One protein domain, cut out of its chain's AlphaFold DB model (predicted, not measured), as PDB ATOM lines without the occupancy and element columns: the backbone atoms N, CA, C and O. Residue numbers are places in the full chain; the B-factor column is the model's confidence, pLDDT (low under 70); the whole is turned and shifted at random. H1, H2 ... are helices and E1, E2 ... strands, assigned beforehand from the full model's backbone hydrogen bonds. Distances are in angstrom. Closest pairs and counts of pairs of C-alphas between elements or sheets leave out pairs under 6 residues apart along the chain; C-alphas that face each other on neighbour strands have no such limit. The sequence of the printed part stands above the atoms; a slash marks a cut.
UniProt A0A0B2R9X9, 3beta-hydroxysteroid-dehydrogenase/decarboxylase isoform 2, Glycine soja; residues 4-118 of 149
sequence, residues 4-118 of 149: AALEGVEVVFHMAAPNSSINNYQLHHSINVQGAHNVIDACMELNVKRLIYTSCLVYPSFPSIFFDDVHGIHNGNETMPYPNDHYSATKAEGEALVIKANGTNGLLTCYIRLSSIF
ATOM      1  N   ALA A   4     164.612 176.972 206.644       83.62
ATOM      2  CA  ALA A   4     163.798 178.122 207.044       83.62
ATOM      3  C   ALA A   4     164.301 179.468 206.484       83.62
ATOM      4  O   ALA A   4     163.515 180.381 206.263       83.62
ATOM      5  N   ALA A   5     165.605 179.601 206.209       89.12
ATOM      6  CA  ALA A   5     166.164 180.817 205.614       89.12
ATOM      7  C   ALA A   5     165.711 181.075 204.159       89.12
ATOM      8  O   ALA A   5     165.901 182.182 203.661       89.12
ATOM      9  N   LEU A   6     165.156 180.068 203.474       93.56
ATOM     10  CA  LEU A   6     164.701 180.146 202.084       93.56
ATOM     11  C   LEU A   6     163.163 180.132 201.961       93.56
ATOM     12  O   LEU A   6     162.636 180.172 200.850       93.56
ATOM     13  N   GLU A   7     162.422 180.084 203.072       93.19
ATOM     14  CA  GLU A   7     160.956 180.091 203.043       93.19
ATOM     15  C   GLU A   7     160.415 181.385 202.415       93.19
ATOM     16  O   GLU A   7     160.770 182.494 202.814       93.19
ATOM     17  N   GLY A   8     159.555 181.244 201.400       93.69
ATOM     18  CA  GLY A   8     158.968 182.378 200.677       93.69
ATOM     19  C   GLY A   8     159.946 183.152 199.782       93.69
ATOM     20  O   GLY A   8     159.572 184.190 199.236       93.69
ATOM     21  N   VAL A   9     161.181 182.670 199.607       96.50
ATOM     22  CA  VAL A   9     162.198 183.331 198.782       96.50
ATOM     23  C   VAL A   9     161.995 183.009 197.301       96.50
ATOM     24  O   VAL A   9     161.898 181.853 196.898       96.50
ATOM     25  N   GLU A  10     161.995 184.036 196.449       95.44
ATOM     26  CA  GLU A  10     161.926 183.849 194.993       95.44
ATOM     27  C   GLU A  10     163.315 183.642 194.363       95.44
ATOM     28  O   GLU A  10     163.469 182.881 193.400       95.44
ATOM     29  N   VAL A  11     164.327 184.327 194.907       97.69
ATOM     30  CA  VAL A  11     165.687 184.396 194.363       97.69
ATOM     31  C   VAL A  11     166.721 184.293 195.482       97.69
ATOM     32  O   VAL A  11     166.672 185.056 196.444       97.69
ATOM     33  N   VAL A  12     167.696 183.398 195.328       97.88
ATOM     34  CA  VAL A  12     168.806 183.208 196.270       97.88
ATOM     35  C   VAL A  12     170.114 183.692 195.653       97.88
ATOM     36  O   VAL A  12     170.495 183.250 194.573       97.88
ATOM     37  N   PHE A  13     170.835 184.552 196.375       97.00
ATOM     38  CA  PHE A  13     172.212 184.940 196.065       97.00
ATOM     39  C   PHE A  13     173.168 184.197 197.002       97.00
ATOM     40  O   PHE A  13     173.353 184.574 198.162       97.00
ATOM     41  N   HIS A  14     173.774 183.114 196.522       95.94
ATOM     42  CA  HIS A  14     174.700 182.313 197.312       95.94
ATOM     43  C   HIS A  14     176.115 182.903 197.245       95.94
ATOM     44  O   HIS A  14     176.917 182.563 196.377       95.94
ATOM     45  N   MET A  15     176.401 183.797 198.195       92.50
ATOM     46  CA  MET A  15     177.686 184.501 198.326       92.50
ATOM     47  C   MET A  15     178.604 183.923 199.413       92.50
ATOM     48  O   MET A  15     179.717 184.409 199.608       92.50
ATOM     49  N   ALA A  16     178.144 182.918 200.164       90.62
ATOM     50  CA  ALA A  16     178.920 182.356 201.262       90.62
ATOM     51  C   ALA A  16     180.119 181.564 200.721       90.62
ATOM     52  O   ALA A  16     179.960 180.641 199.926       90.62
ATOM     53  N   ALA A  17     181.314 181.934 201.167       87.19
ATOM     54  CA  ALA A  17     182.566 181.278 200.826       87.19
ATOM     55  C   ALA A  17     183.565 181.448 201.984       87.19
ATOM     56  O   ALA A  17     183.492 182.444 202.715       87.19
ATOM     57  N   PRO A  18     184.500 180.506 202.179       87.69
ATOM     58  CA  PRO A  18     185.609 180.702 203.100       87.69
ATOM     59  C   PRO A  18     186.602 181.728 202.552       87.69
ATOM     60  O   PRO A  18     186.650 181.999 201.353       87.69
ATOM     61  N   ASN A  19     187.458 182.251 203.431       83.88
ATOM     62  CA  ASN A  19     188.622 183.015 202.999       83.88
ATOM     63  C   ASN A  19     189.539 182.111 202.146       83.88
ATOM     64  O   ASN A  19     189.985 181.054 202.609       83.88
ATOM     65  N   SER A  20     189.815 182.540 200.913       81.69
ATOM     66  CA  SER A  20     190.633 181.805 199.943       81.69
ATOM     67  C   SER A  20     192.085 181.626 200.393       81.69
ATOM     68  O   SER A  20     192.713 180.641 200.022       81.69
ATOM     69  N   SER A  21     192.610 182.510 201.249       81.00
ATOM     70  CA  SER A  21     193.980 182.428 201.775       81.00
ATOM     71  C   SER A  21     194.180 181.339 202.838       81.00
ATOM     72  O   SER A  21     195.314 181.070 203.233       81.00
ATOM     73  N   ILE A  22     193.108 180.717 203.341       83.88
ATOM     74  CA  ILE A  22     193.222 179.623 204.312       83.88
ATOM     75  C   ILE A  22     193.628 178.349 203.567       83.88
ATOM     76  O   ILE A  22     192.851 177.831 202.773       83.88
ATOM     77  N   ASN A  23     194.803 177.792 203.863       85.00
ATOM     78  CA  ASN A  23     195.254 176.530 203.269       85.00
ATOM     79  C   ASN A  23     194.571 175.313 203.925       85.00
ATOM     80  O   ASN A  23     195.183 174.569 204.688       85.00
ATOM     81  N   ASN A  24     193.269 175.148 203.686       89.25
ATOM     82  CA  ASN A  24     192.484 174.036 204.209       89.25
ATOM     83  C   ASN A  24     191.439 173.593 203.179       89.25
ATOM     84  O   ASN A  24     190.323 174.114 203.140       89.25
ATOM     85  N   TYR A  25     191.798 172.583 202.382       90.25
ATOM     86  CA  TYR A  25     190.909 172.021 201.364       90.25
ATOM     87  C   TYR A  25     189.592 171.506 201.954       90.25
ATOM     88  O   TYR A  25     188.544 171.724 201.364       90.25
ATOM     89  N   GLN A  26     189.608 170.874 203.133       95.06
ATOM     90  CA  GLN A  26     188.384 170.354 203.754       95.06
ATOM     91  C   GLN A  26     187.414 171.481 204.121       95.06
ATOM     92  O   GLN A  26     186.211 171.377 203.881       95.06
ATOM     93  N   LEU A  27     187.936 172.595 204.640       94.06
ATOM     94  CA  LEU A  27     187.134 173.791 204.886       94.06
ATOM     95  C   LEU A  27     186.572 174.353 203.575       94.06
ATOM     96  O   LEU A  27     185.377 174.624 203.493       94.06
ATOM     97  N   HIS A  28     187.413 174.492 202.548       93.44
ATOM     98  CA  HIS A  28     186.993 174.979 201.231       93.44
ATOM     99  C   HIS A  28     185.913 174.096 200.611       93.44
ATOM    100  O   HIS A  28     184.869 174.607 200.224       93.44
ATOM    101  N   HIS A  29     186.106 172.783 200.609       95.69
ATOM    102  CA  HIS A  29     185.163 171.813 200.068       95.69
ATOM    103  C   HIS A  29     183.847 171.798 200.861       95.69
ATOM    104  O   HIS A  29     182.766 171.869 200.276       95.69
ATOM    105  N   SER A  30     183.908 171.772 202.198       96.69
ATOM    106  CA  SER A  30     182.700 171.761 203.042       96.69
ATOM    107  C   SER A  30     181.809 172.992 202.841       96.69
ATOM    108  O   SER A  30     180.590 172.892 202.965       96.69
ATOM    109  N   ILE A  31     182.386 174.144 202.494       94.44
ATOM    110  CA  ILE A  31     181.616 175.372 202.278       94.44
ATOM    111  C   ILE A  31     181.261 175.546 200.800       94.44
ATOM    112  O   ILE A  31     180.090 175.724 200.484       94.44
ATOM    113  N   ASN A  32     182.231 175.472 199.889       94.94
ATOM    114  CA  ASN A  32     182.006 175.753 198.468       94.94
ATOM    115  C   ASN A  32     181.245 174.630 197.752       94.94
ATOM    116  O   ASN A  32     180.434 174.922 196.880       94.94
ATOM    117  N   VAL A  33     181.481 173.362 198.111       96.38
ATOM    118  CA  VAL A  33     180.870 172.203 197.432       96.38
ATOM    119  C   VAL A  33     179.650 171.726 198.205       96.38
ATOM    120  O   VAL A  33     178.527 171.794 197.707       96.38
ATOM    121  N   GLN A  34     179.838 171.310 199.462       97.56
ATOM    122  CA  GLN A  34     178.720 170.812 200.268       97.56
ATOM    123  C   GLN A  34     177.720 171.928 200.607       97.56
ATOM    124  O   GLN A  34     176.515 171.684 200.645       97.56
ATOM    125  N   GLY A  35     178.186 173.164 200.816       96.50
ATOM    126  CA  GLY A  35     177.299 174.313 200.996       96.50
ATOM    127  C   GLY A  35     176.459 174.599 199.752       96.50
ATOM    128  O   GLY A  35     175.247 174.766 199.887       96.50
ATOM    129  N   ALA A  36     177.058 174.561 198.556       97.12
ATOM    130  CA  ALA A  36     176.321 174.716 197.302       97.12
ATOM    131  C   ALA A  36     175.269 173.613 197.123       97.12
ATOM    132  O   ALA A  36     174.115 173.927 196.845       97.12
ATOM    133  N   HIS A  37     175.628 172.347 197.366       97.38
ATOM    134  CA  HIS A  37     174.681 171.226 197.338       97.38
ATOM    135  C   HIS A  37     173.480 171.477 198.259       97.38
ATOM    136  O   HIS A  37     172.335 171.410 197.826       97.38
ATOM    137  N   ASN A  38     173.736 171.852 199.514       97.38
ATOM    138  CA  ASN A  38     172.676 172.099 200.489       97.38
ATOM    139  C   ASN A  38     171.748 173.256 200.075       97.38
ATOM    140  O   ASN A  38     170.546 173.200 200.325       97.38
ATOM    141  N   VAL A  39     172.299 174.321 199.480       97.38
ATOM    142  CA  VAL A  39     171.512 175.463 198.986       97.38
ATOM    143  C   VAL A  39     170.642 175.048 197.807       97.38
ATOM    144  O   VAL A  39     169.484 175.453 197.742       97.38
ATOM    145  N   ILE A  40     171.189 174.252 196.887       97.50
ATOM    146  CA  ILE A  40     170.462 173.728 195.729       97.50
ATOM    147  C   ILE A  40     169.279 172.876 196.197       97.50
ATOM    148  O   ILE A  40     168.154 173.143 195.778       97.50
ATOM    149  N   ASP A  41     169.512 171.925 197.104       96.94
ATOM    150  CA  ASP A  41     168.453 171.069 197.652       96.94
ATOM    151  C   ASP A  41     167.357 171.907 198.313       96.94
ATOM    152  O   ASP A  41     166.181 171.769 197.986       96.94
ATOM    153  N   ALA A  42     167.743 172.858 199.170       96.81
ATOM    154  CA  ALA A  42     166.793 173.736 199.845       96.81
ATOM    155  C   ALA A  42     165.989 174.599 198.854       96.81
ATOM    156  O   ALA A  42     164.795 174.820 199.053       96.81
ATOM    157  N   CYS A  43     166.616 175.067 197.767       97.06
ATOM    158  CA  CYS A  43     165.918 175.793 196.707       97.06
ATOM    159  C   CYS A  43     164.857 174.916 196.029       97.06
ATOM    160  O   CYS A  43     163.752 175.391 195.766       97.06
ATOM    161  N   MET A  44     165.177 173.646 195.764       95.50
ATOM    162  CA  MET A  44     164.244 172.697 195.154       95.50
ATOM    163  C   MET A  44     163.096 172.333 196.100       95.50
ATOM    164  O   MET A  44     161.939 172.358 195.682       95.50
ATOM    165  N   GLU A  45     163.392 172.040 197.368       95.31
ATOM    166  CA  GLU A  45     162.397 171.698 198.394       95.31
ATOM    167  C   GLU A  45     161.391 172.833 198.625       95.31
ATOM    168  O   GLU A  45     160.189 172.597 198.757       95.31
ATOM    169  N   LEU A  46     161.871 174.080 198.630       95.75
ATOM    170  CA  LEU A  46     161.065 175.264 198.932       95.75
ATOM    171  C   LEU A  46     160.566 176.009 197.690       95.75
ATOM    172  O   LEU A  46     159.998 177.093 197.804       95.75
ATOM    173  N   ASN A  47     160.706 175.411 196.504       95.56
ATOM    174  CA  ASN A  47     160.205 175.949 195.235       95.56
ATOM    175  C   ASN A  47     160.757 177.340 194.862       95.56
ATOM    176  O   ASN A  47     160.089 178.092 194.135       95.56
ATOM    177  N   VAL A  48     161.976 177.659 195.306       97.38
ATOM    178  CA  VAL A  48     162.721 178.855 194.886       97.38
ATOM    179  C   VAL A  48     162.891 178.825 193.370       97.38
ATOM    180  O   VAL A  48     163.132 177.776 192.772       97.38
ATOM    181  N   LYS A  49     162.755 179.982 192.717       97.00
ATOM    182  CA  LYS A  49     162.750 180.052 191.250       97.00
ATOM    183  C   LYS A  49     164.125 180.289 190.659       97.00
ATOM    184  O   LYS A  49     164.374 179.848 189.537       97.00
ATOM    185  N   ARG A  50     165.000 181.009 191.364       98.38
ATOM    186  CA  ARG A  50     166.310 181.402 190.831       98.38
ATOM    187  C   ARG A  50     167.411 181.288 191.876       98.38
ATOM    188  O   ARG A  50     167.275 181.808 192.978       98.38
ATOM    189  N   LEU A  51     168.525 180.680 191.490       98.31
ATOM    190  CA  LEU A  51     169.753 180.620 192.276       98.31
ATOM    191  C   LEU A  51     170.889 181.302 191.510       98.31
ATOM    192  O   LEU A  51     171.242 180.888 190.408       98.31
ATOM    193  N   ILE A  52     171.481 182.326 192.117       97.75
ATOM    194  CA  ILE A  52     172.691 182.989 191.643       97.75
ATOM    195  C   ILE A  52     173.837 182.575 192.561       97.75
ATOM    196  O   ILE A  52     173.877 182.951 193.732       97.75
ATOM    197  N   TYR A  53     174.773 181.798 192.031       96.50
ATOM    198  CA  TYR A  53     175.964 181.349 192.733       96.50
ATOM    199  C   TYR A  53     177.137 182.291 192.479       96.50
ATOM    200  O   TYR A  53     177.516 182.558 191.336       96.50
ATOM    201  N   THR A  54     177.752 182.788 193.545       92.44
ATOM    202  CA  THR A  54     178.968 183.582 193.420       92.44
ATOM    203  C   THR A  54     180.176 182.663 193.356       92.44
ATOM    204  O   THR A  54     180.647 182.134 194.369       92.44
ATOM    205  N   SER A  55     180.700 182.503 192.148       86.56
ATOM    206  CA  SER A  55     182.013 181.918 191.944       86.56
ATOM    207  C   SER A  55     183.089 183.004 191.904       86.56
ATOM    208  O   SER A  55     182.833 184.189 192.124       86.56
ATOM    209  N   CYS A  56     184.324 182.598 191.667       74.25
ATOM    210  CA  CYS A  56     185.470 183.481 191.625       74.25
ATOM    211  C   CYS A  56     186.220 183.264 190.316       74.25
ATOM    212  O   CYS A  56     186.495 182.127 189.937       74.25
ATOM    213  N   LEU A  57     186.578 184.360 189.646       63.53
ATOM    214  CA  LEU A  57     187.732 184.330 188.766       63.53
ATOM    215  C   LEU A  57     188.948 184.270 189.669       63.53
ATOM    216  O   LEU A  57     189.384 185.280 190.215       63.53
ATOM    217  N   VAL A  58     189.507 183.084 189.812       53.06
ATOM    218  CA  VAL A  58     190.914 183.006 190.142       53.06
ATOM    219  C   VAL A  58     191.569 182.830 188.779       53.06
ATOM    220  O   VAL A  58     191.338 181.870 188.070       53.06
ATOM    221  N   TYR A  59     192.260 183.849 188.320       49.19
ATOM    222  CA  TYR A  59     193.442 183.735 187.477       49.19
ATOM    223  C   TYR A  59     194.483 184.534 188.250       49.19
ATOM    224  O   TYR A  59     194.075 185.496 188.909       49.19
ATOM    225  N   PRO A  60     195.754 184.098 188.292       46.50
ATOM    226  CA  PRO A  60     196.704 184.420 189.354       46.50
ATOM    227  C   PRO A  60     196.722 185.922 189.619       46.50
ATOM    228  O   PRO A  60     197.363 186.709 188.927       46.50
ATOM    229  N   SER A  61     195.948 186.321 190.621       39.28
ATOM    230  CA  SER A  61     195.790 187.706 191.004       39.28
ATOM    231  C   SER A  61     196.911 187.952 192.000       39.28
ATOM    232  O   SER A  61     196.717 187.756 193.196       39.28
ATOM    233  N   PHE A  62     198.075 188.330 191.449       35.22
ATOM    234  CA  PHE A  62     199.329 188.785 192.079       35.22
ATOM    235  C   PHE A  62     200.435 187.766 192.431       35.22
ATOM    236  O   PHE A  62     200.192 186.725 193.031       35.22
ATOM    237  N   PRO A  63     201.702 188.167 192.200       42.28
ATOM    238  CA  PRO A  63     202.452 187.963 190.970       42.28
ATOM    239  C   PRO A  63     203.120 186.579 190.992       42.28
ATOM    240  O   PRO A  63     204.173 186.386 191.600       42.28
ATOM    241  N   SER A  64     202.532 185.596 190.319       35.19
ATOM    242  CA  SER A  64     203.181 184.300 190.118       35.19
ATOM    243  C   SER A  64     203.075 183.882 188.655       35.19
ATOM    244  O   SER A  64     202.169 183.159 188.252       35.19
ATOM    245  N   ILE A  65     204.035 184.385 187.876       37.44
ATOM    246  CA  ILE A  65     204.776 183.675 186.817       37.44
ATOM    247  C   ILE A  65     204.027 183.143 185.579       37.44
ATOM    248  O   ILE A  65     204.686 182.691 184.649       37.44
ATOM    249  N   PHE A  66     202.705 183.292 185.471       39.41
ATOM    250  CA  PHE A  66     201.964 182.887 184.261       39.41
ATOM    251  C   PHE A  66     201.022 183.947 183.675       39.41
ATOM    252  O   PHE A  66     200.263 183.646 182.760       39.41
ATOM    253  N   PHE A  67     201.103 185.187 184.157       41.22
ATOM    254  CA  PHE A  67     200.630 186.365 183.433       41.22
ATOM    255  C   PHE A  67     201.842 187.271 183.265       41.22
ATOM    256  O   PHE A  67     202.461 187.652 184.261       41.22
ATOM    257  N   ASP A  68     202.217 187.579 182.026       41.81
ATOM    258  CA  ASP A  68     202.877 188.858 181.826       41.81
ATOM    259  C   ASP A  68     201.824 189.950 182.079       41.81
ATOM    260  O   ASP A  68     200.622 189.741 181.895       41.81
ATOM    261  N   ASP A  69     202.246 191.119 182.538       44.97
ATOM    262  CA  ASP A  69     201.366 192.279 182.725       44.97
ATOM    263  C   ASP A  69     200.791 192.819 181.383       44.97
ATOM    264  O   ASP A  69     200.306 193.949 181.321       44.97
ATOM    265  N   VAL A  70     200.857 192.048 180.284       48.28
ATOM    266  CA  VAL A  70     200.513 192.446 178.909       48.28
ATOM    267  C   VAL A  70     199.228 191.762 178.421       48.28
ATOM    268  O   VAL A  70     198.514 192.329 177.591       48.28
ATOM    269  N   HIS A  71     198.874 190.588 178.948       55.12
ATOM    270  CA  HIS A  71     197.748 189.788 178.455       55.12
ATOM    271  C   HIS A  71     196.623 189.644 179.488       55.12
ATOM    272  O   HIS A  71     196.509 188.641 180.187       55.12
ATOM    273  N   GLY A  72     195.743 190.646 179.568       58.06
ATOM    274  CA  GLY A  72     194.476 190.519 180.293       58.06
ATOM    275  C   GLY A  72     193.573 189.420 179.713       58.06
ATOM    276  O   GLY A  72     193.807 188.891 178.626       58.06
ATOM    277  N   ILE A  73     192.490 189.077 180.420       67.62
ATOM    278  CA  ILE A  73     191.464 188.182 179.864       67.62
ATOM    279  C   ILE A  73     190.685 188.952 178.788       67.62
ATOM    280  O   ILE A  73     189.844 189.795 179.098       67.62
ATOM    281  N   HIS A  74     190.951 188.650 177.519       70.81
ATOM    282  CA  HIS A  74     190.213 189.187 176.376       70.81
ATOM    283  C   HIS A  74     189.239 188.129 175.852       70.81
ATOM    284  O   HIS A  74     189.664 187.039 175.482       70.81
ATOM    285  N   ASN A  75     187.940 188.447 175.801       74.06
ATOM    286  CA  ASN A  75     186.884 187.535 175.326       74.06
ATOM    287  C   ASN A  75     186.870 186.163 176.038       74.06
ATOM    288  O   ASN A  75     186.579 185.140 175.420       74.06
ATOM    289  N   GLY A  76     187.206 186.143 177.332       73.88
ATOM    290  CA  GLY A  76     187.144 184.937 178.152       73.88
ATOM    291  C   GLY A  76     185.715 184.433 178.337       73.88
ATOM    292  O   GLY A  76     184.777 185.225 178.414       73.88
ATOM    293  N   ASN A  77     185.560 183.114 178.423       78.12
ATOM    294  CA  ASN A  77     184.283 182.447 178.666       78.12
ATOM    295  C   ASN A  77     184.457 181.273 179.648       78.12
ATOM    296  O   ASN A  77     185.517 181.075 180.247       78.12
ATOM    297  N   GLU A  78     183.404 180.484 179.822       76.94
ATOM    298  CA  GLU A  78     183.317 179.400 180.794       76.94
ATOM    299  C   GLU A  78     184.302 178.248 180.530       76.94
ATOM    300  O   GLU A  78     184.569 177.474 181.451       76.94
ATOM    301  N   THR A  79     184.873 178.146 179.318       80.75
ATOM    302  CA  THR A  79     185.834 177.092 178.937       80.75
ATOM    303  C   THR A  79     187.267 177.384 179.370       80.75
ATOM    304  O   THR A  79     188.133 176.512 179.254       80.75
ATOM    305  N   MET A  80     187.534 178.591 179.878       77.75
ATOM    306  CA  MET A  80     188.847 178.936 180.410       77.75
ATOM    307  C   MET A  80     189.225 178.022 181.589       77.75
ATOM    308  O   MET A  80     188.373 177.743 182.438       77.75
ATOM    309  N   PRO A  81     190.487 177.559 181.667       75.56
ATOM    310  CA  PRO A  81     190.927 176.689 182.748       75.56
ATOM    311  C   PRO A  81     190.893 177.388 184.109       75.56
ATOM    312  O   PRO A  81     191.147 178.585 184.229       75.56
ATOM    313  N   TYR A  82     190.645 176.597 185.151       75.06
ATOM    314  CA  TYR A  82     190.785 177.046 186.531       75.06
ATOM    315  C   TYR A  82     192.254 177.020 186.964       75.06
ATOM    316  O   TYR A  82     193.021 176.171 186.497       75.06
ATOM    317  N   PRO A  83     192.661 177.889 187.897       73.19
ATOM    318  CA  PRO A  83     193.966 177.800 188.522       73.19
ATOM    319  C   PRO A  83     194.115 176.536 189.339       73.19
ATOM    320  O   PRO A  83     193.157 175.970 189.867       73.19
ATOM    321  N   ASN A  84     195.371 176.143 189.479       74.44
ATOM    322  CA  ASN A  84     195.752 174.946 190.196       74.44
ATOM    323  C   ASN A  84     195.926 175.226 191.700       74.44
ATOM    324  O   ASN A  84     197.032 175.132 192.229       74.44
ATOM    325  N   ASP A  85     194.842 175.614 192.378       82.50
ATOM    326  CA  ASP A  85     194.796 175.754 193.837       82.50
ATOM    327  C   ASP A  85     193.507 175.162 194.436       82.50
ATOM    328  O   ASP A  85     192.491 174.993 193.758       82.50
ATOM    329  N   HIS A  86     193.561 174.828 195.728       84.38
ATOM    330  CA  HIS A  86     192.468 174.168 196.447       84.38
ATOM    331  C   HIS A  86     191.162 174.969 196.448       84.38
ATOM    332  O   HIS A  86     190.086 174.387 196.303       84.38
ATOM    333  N   TYR A  87     191.238 176.291 196.598       86.81
ATOM    334  CA  TYR A  87     190.046 177.127 196.643       86.81
ATOM    335  C   TYR A  87     189.370 177.159 195.269       86.81
ATOM    336  O   TYR A  87     188.173 176.889 195.171       86.81
ATOM    337  N   SER A  88     190.149 177.398 194.211       86.06
ATOM    338  CA  SER A  88     189.676 177.402 192.822       86.06
ATOM    339  C   SER A  88     189.058 176.071 192.408       86.06
ATOM    340  O   SER A  88     187.973 176.060 191.830       86.06
ATOM    341  N   ALA A  89     189.694 174.951 192.766       88.12
ATOM    342  CA  ALA A  89     189.165 173.617 192.488       88.12
ATOM    343  C   ALA A  89     187.783 173.411 193.130       88.12
ATOM    344  O   ALA A  89     186.828 173.039 192.452       88.12
ATOM    345  N   THR A  90     187.626 173.757 194.412       93.06
ATOM    346  CA  THR A  90     186.327 173.607 195.097       93.06
ATOM    347  C   THR A  90     185.257 174.571 194.576       93.06
ATOM    348  O   THR A  90     184.071 174.239 194.583       93.06
ATOM    349  N   LYS A  91     185.639 175.761 194.089       91.38
ATOM    350  CA  LYS A  91     184.715 176.670 193.395       91.38
ATOM    351  C   LYS A  91     184.242 176.080 192.067       91.38
ATOM    352  O   LYS A  91     183.041 176.126 191.815       91.38
ATOM    353  N   ALA A  92     185.143 175.481 191.286       90.75
ATOM    354  CA  ALA A  92     184.821 174.793 190.035       90.75
ATOM    355  C   ALA A  92     183.849 173.621 190.247       90.75
ATOM    356  O   ALA A  92     182.883 173.462 189.503       90.75
ATOM    357  N   GLU A  93     184.071 172.826 191.296       93.94
ATOM    358  CA  GLU A  93     183.159 171.748 191.691       93.94
ATOM    359  C   GLU A  93     181.763 172.294 192.049       93.94
ATOM    360  O   GLU A  93     180.752 171.772 191.579       93.94
ATOM    361  N   GLY A  94     181.694 173.393 192.810       95.19
ATOM    362  CA  GLY A  94     180.436 174.085 193.108       95.19
ATOM    363  C   GLY A  94     179.729 174.626 191.856       95.19
ATOM    364  O   GLY A  94     178.518 174.460 191.721       95.19
ATOM    365  N   GLU A  95     180.466 175.214 190.905       94.62
ATOM    366  CA  GLU A  95     179.914 175.648 189.608       94.62
ATOM    367  C   GLU A  95     179.278 174.477 188.852       94.62
ATOM    368  O   GLU A  95     178.158 174.600 188.352       94.62
ATOM    369  N   ALA A  96     179.947 173.322 188.813       94.38
ATOM    370  CA  ALA A  96     179.429 172.132 188.146       94.38
ATOM    371  C   ALA A  96     178.105 171.644 188.763       94.38
ATOM    372  O   ALA A  96     177.193 171.253 188.029       94.38
ATOM    373  N   LEU A  97     177.966 171.709 190.094       97.62
ATOM    374  CA  LEU A  97     176.709 171.391 190.781       97.62
ATOM    375  C   LEU A  97     175.584 172.350 190.379       97.62
ATOM    376  O   LEU A  97     174.480 171.908 190.066       97.62
ATOM    377  N   VAL A  98     175.873 173.653 190.344       97.00
ATOM    378  CA  VAL A  98     174.901 174.692 189.977       97.00
ATOM    379  C   VAL A  98     174.443 174.518 188.530       97.00
ATOM    380  O   VAL A  98     173.242 174.487 188.278       97.00
ATOM    381  N   ILE A  99     175.374 174.301 187.594       95.94
ATOM    382  CA  ILE A  99     175.060 174.018 186.184       95.94
ATOM    383  C   ILE A  99     174.152 172.793 186.070       95.94
ATOM    384  O   ILE A  99     173.148 172.829 185.359       95.94
ATOM    385  N   LYS A 100     174.486 171.711 186.780       97.56
ATOM    386  CA  LYS A 100     173.713 170.466 186.752       97.56
ATOM    387  C   LYS A 100     172.296 170.644 187.304       97.56
ATOM    388  O   LYS A 100     171.376 169.991 186.823       97.56
ATOM    389  N   ALA A 101     172.115 171.509 188.299       97.75
ATOM    390  CA  ALA A 101     170.811 171.784 188.895       97.75
ATOM    391  C   ALA A 101     169.890 172.622 187.990       97.75
ATOM    392  O   ALA A 101     168.679 172.649 188.213       97.75
ATOM    393  N   ASN A 102     170.433 173.288 186.965       98.12
ATOM    394  CA  ASN A 102     169.663 174.172 186.103       98.12
ATOM    395  C   ASN A 102     168.475 173.466 185.431       98.12
ATOM    396  O   ASN A 102     168.628 172.435 184.780       98.12
ATOM    397  N   GLY A 103     167.285 174.051 185.556       97.12
ATOM    398  CA  GLY A 103     166.035 173.539 184.992       97.12
ATOM    399  C   GLY A 103     165.402 172.390 185.783       97.12
ATOM    400  O   GLY A 103     164.247 172.046 185.529       97.12
ATOM    401  N   THR A 104     166.099 171.823 186.770       96.44
ATOM    402  CA  THR A 104     165.551 170.757 187.616       96.44
ATOM    403  C   THR A 104     164.494 171.351 188.544       96.44
ATOM    404  O   THR A 104     164.725 172.374 189.183       96.44
ATOM    405  N   ASN A 105     163.301 170.750 188.587       94.44
ATOM    406  CA  ASN A 105     162.152 171.223 189.376       94.44
ATOM    407  C   ASN A 105     161.779 172.705 189.134       94.44
ATOM    408  O   ASN A 105     161.212 173.368 190.001       94.44
ATOM    409  N   GLY A 106     162.087 173.237 187.945       94.94
ATOM    410  CA  GLY A 106     161.829 174.637 187.598       94.94
ATOM    411  C   GLY A 106     162.788 175.647 188.240       94.94
ATOM    412  O   GLY A 106     162.542 176.847 188.126       94.94
ATOM    413  N   LEU A 107     163.868 175.190 188.885       98.25
ATOM    414  CA  LEU A 107     164.927 176.051 189.407       98.25
ATOM    415  C   LEU A 107     165.816 176.537 188.258       98.25
ATOM    416  O   LEU A 107     166.493 175.748 187.601       98.25
ATOM    417  N   LEU A 108     165.853 177.845 188.031       98.50
ATOM    418  CA  LEU A 108     166.823 178.461 187.130       98.50
ATOM    419  C   LEU A 108     168.089 178.802 187.904       98.50
ATOM    420  O   LEU A 108     168.032 179.314 189.021       98.50
ATOM    421  N   THR A 109     169.242 178.550 187.304       98.25
ATOM    422  CA  THR A 109     170.527 178.787 187.956       98.25
ATOM    423  C   THR A 109     171.439 179.642 187.090       98.25
ATOM    424  O   THR A 109     171.367 179.633 185.863       98.25
ATOM    425  N   CYS A 110     172.303 180.397 187.751       95.50
ATOM    426  CA  CYS A 110     173.378 181.161 187.144       95.50
ATOM    427  C   CYS A 110     174.553 181.147 188.118       95.50
ATOM    428  O   CYS A 110     174.348 181.242 189.328       95.50
ATOM    429  N   TYR A 111     175.776 181.053 187.611       93.44
ATOM    430  CA  TYR A 111     176.955 181.379 188.398       93.44
ATOM    431  C   TYR A 111     177.667 182.576 187.780       93.44
ATOM    432  O   TYR A 111     177.644 182.775 186.568       93.44
ATOM    433  N   ILE A 112     178.293 183.379 188.632       90.62
ATOM    434  CA  ILE A 112     179.030 184.567 188.214       90.62
ATOM    435  C   ILE A 112     180.455 184.427 188.729       90.62
ATOM    436  O   ILE A 112     180.659 184.306 189.937       90.62
ATOM    437  N   ARG A 113     181.443 184.445 187.828       87.44
ATOM    438  CA  ARG A 113     182.859 184.496 188.203       87.44
ATOM    439  C   ARG A 113     183.255 185.957 188.401       87.44
ATOM    440  O   ARG A 113     183.484 186.688 187.442       87.44
ATOM    441  N   LEU A 114     183.266 186.398 189.657       80.75
ATOM    442  CA  LEU A 114     183.626 187.772 190.012       80.75
ATOM    443  C   LEU A 114     185.148 187.927 190.117       80.75
ATOM    444  O   LEU A 114     185.841 187.001 190.543       80.75
ATOM    445  N   SER A 115     185.652 189.106 189.751       75.12
ATOM    446  CA  SER A 115     187.012 189.553 190.075       75.12
ATOM    447  C   SER A 115     187.080 190.081 191.517       75.12
ATOM    448  O   SER A 115     186.101 190.007 192.261       75.12
ATOM    449  N   SER A 116     188.234 190.611 191.933       74.00
ATOM    450  CA  SER A 116     188.415 191.211 193.260       74.00
ATOM    451  C   SER A 116     187.372 192.298 193.554       74.00
ATOM    452  O   SER A 116     187.380 193.367 192.944       74.00
ATOM    453  N   ILE A 117     186.496 192.029 194.525       78.38
ATOM    454  CA  ILE A 117     185.482 192.965 195.020       78.38
ATOM    455  C   ILE A 117     186.093 193.778 196.160       78.38
ATOM    456  O   ILE A 117     186.620 193.209 197.115       78.38
ATOM    457  N   PHE A 118     185.977 195.101 196.092       81.38
ATOM    458  CA  PHE A 118     186.424 196.009 197.142       81.38
ATOM    459  C   PHE A 118     185.380 197.098 197.399       81.38
ATOM    460  O   PHE A 118     184.589 197.442 196.522       81.38
TER     461      PHE A 118
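Overview. This is residues 4 to 118 of the 149 residues of the protein "3beta-hydroxysteroid-dehydrogenase/decarboxylase isoform 2" of Glycine soja (UniProt A0A0B2R9X9). A small sheet of three parallel strands has H2 and H3 side by side over one face, with the other face bare of named helices; H1 packs on H3 off the sheet, and a long loop, residues 57 to 85, reaches far from this body. The 115 printed residues hold E1, H1, H2, E2, H3 and E3 in that order; the sheet runs E1, E2, E3. The class is mixed, helices and strands, with 54 residues in named elements, under half. The whole is compact, with a radius of gyration of the C-alphas of 15.3 A and spans of 47 by 32 by 26 A.

Along the chain. Find C-alpha 11 at (165.687, 184.396, 194.363), where E1, residues 11 to 14, begins. Beside it look for E2, residues 50 to 56, 19.3 A long, then E3, residues 108 to 114, 19.4 A, ending at (183.626, 187.772, 190.012). H3, residues 86 to 101, runs 23.1 A from (192.468, 174.168, 196.447); H2 is residues 34 to 45, 16.5 A, and H1 residues 25 to 32.

Arrangement. Between E1 and E2, look at N 12 and O 50, 2.9 A apart; between E2 and E3, at N 53 and O 110, 2.8 A. H3 lies over E2 and E3 at a height over the sheet of 9.3 A. On the same face, H2 runs along the strands at 9.9 A. H2 and H3 touch at Ala 36 and Gly 94, their closest C-alphas, 5.9 A apart. H1 touches H3, closest at C-alphas 29 and 90, 5.4 A. In H1, H2 and H3 every O i to N i+4 pair is within hydrogen-bond range. Both strand-helix-strand units, parallel neighbour strands joined through helices, have right-handed crossovers: E1, H1 H2, E2 and E2, H3, E3.

Size, cuts and confidence. The C-alphas farthest apart, of Ala 4 and Val 70, are 48.4 A apart. The printed part has no cut; the link E2 to H3 is long, and its residues 57 to 73 have pLDDT under 70.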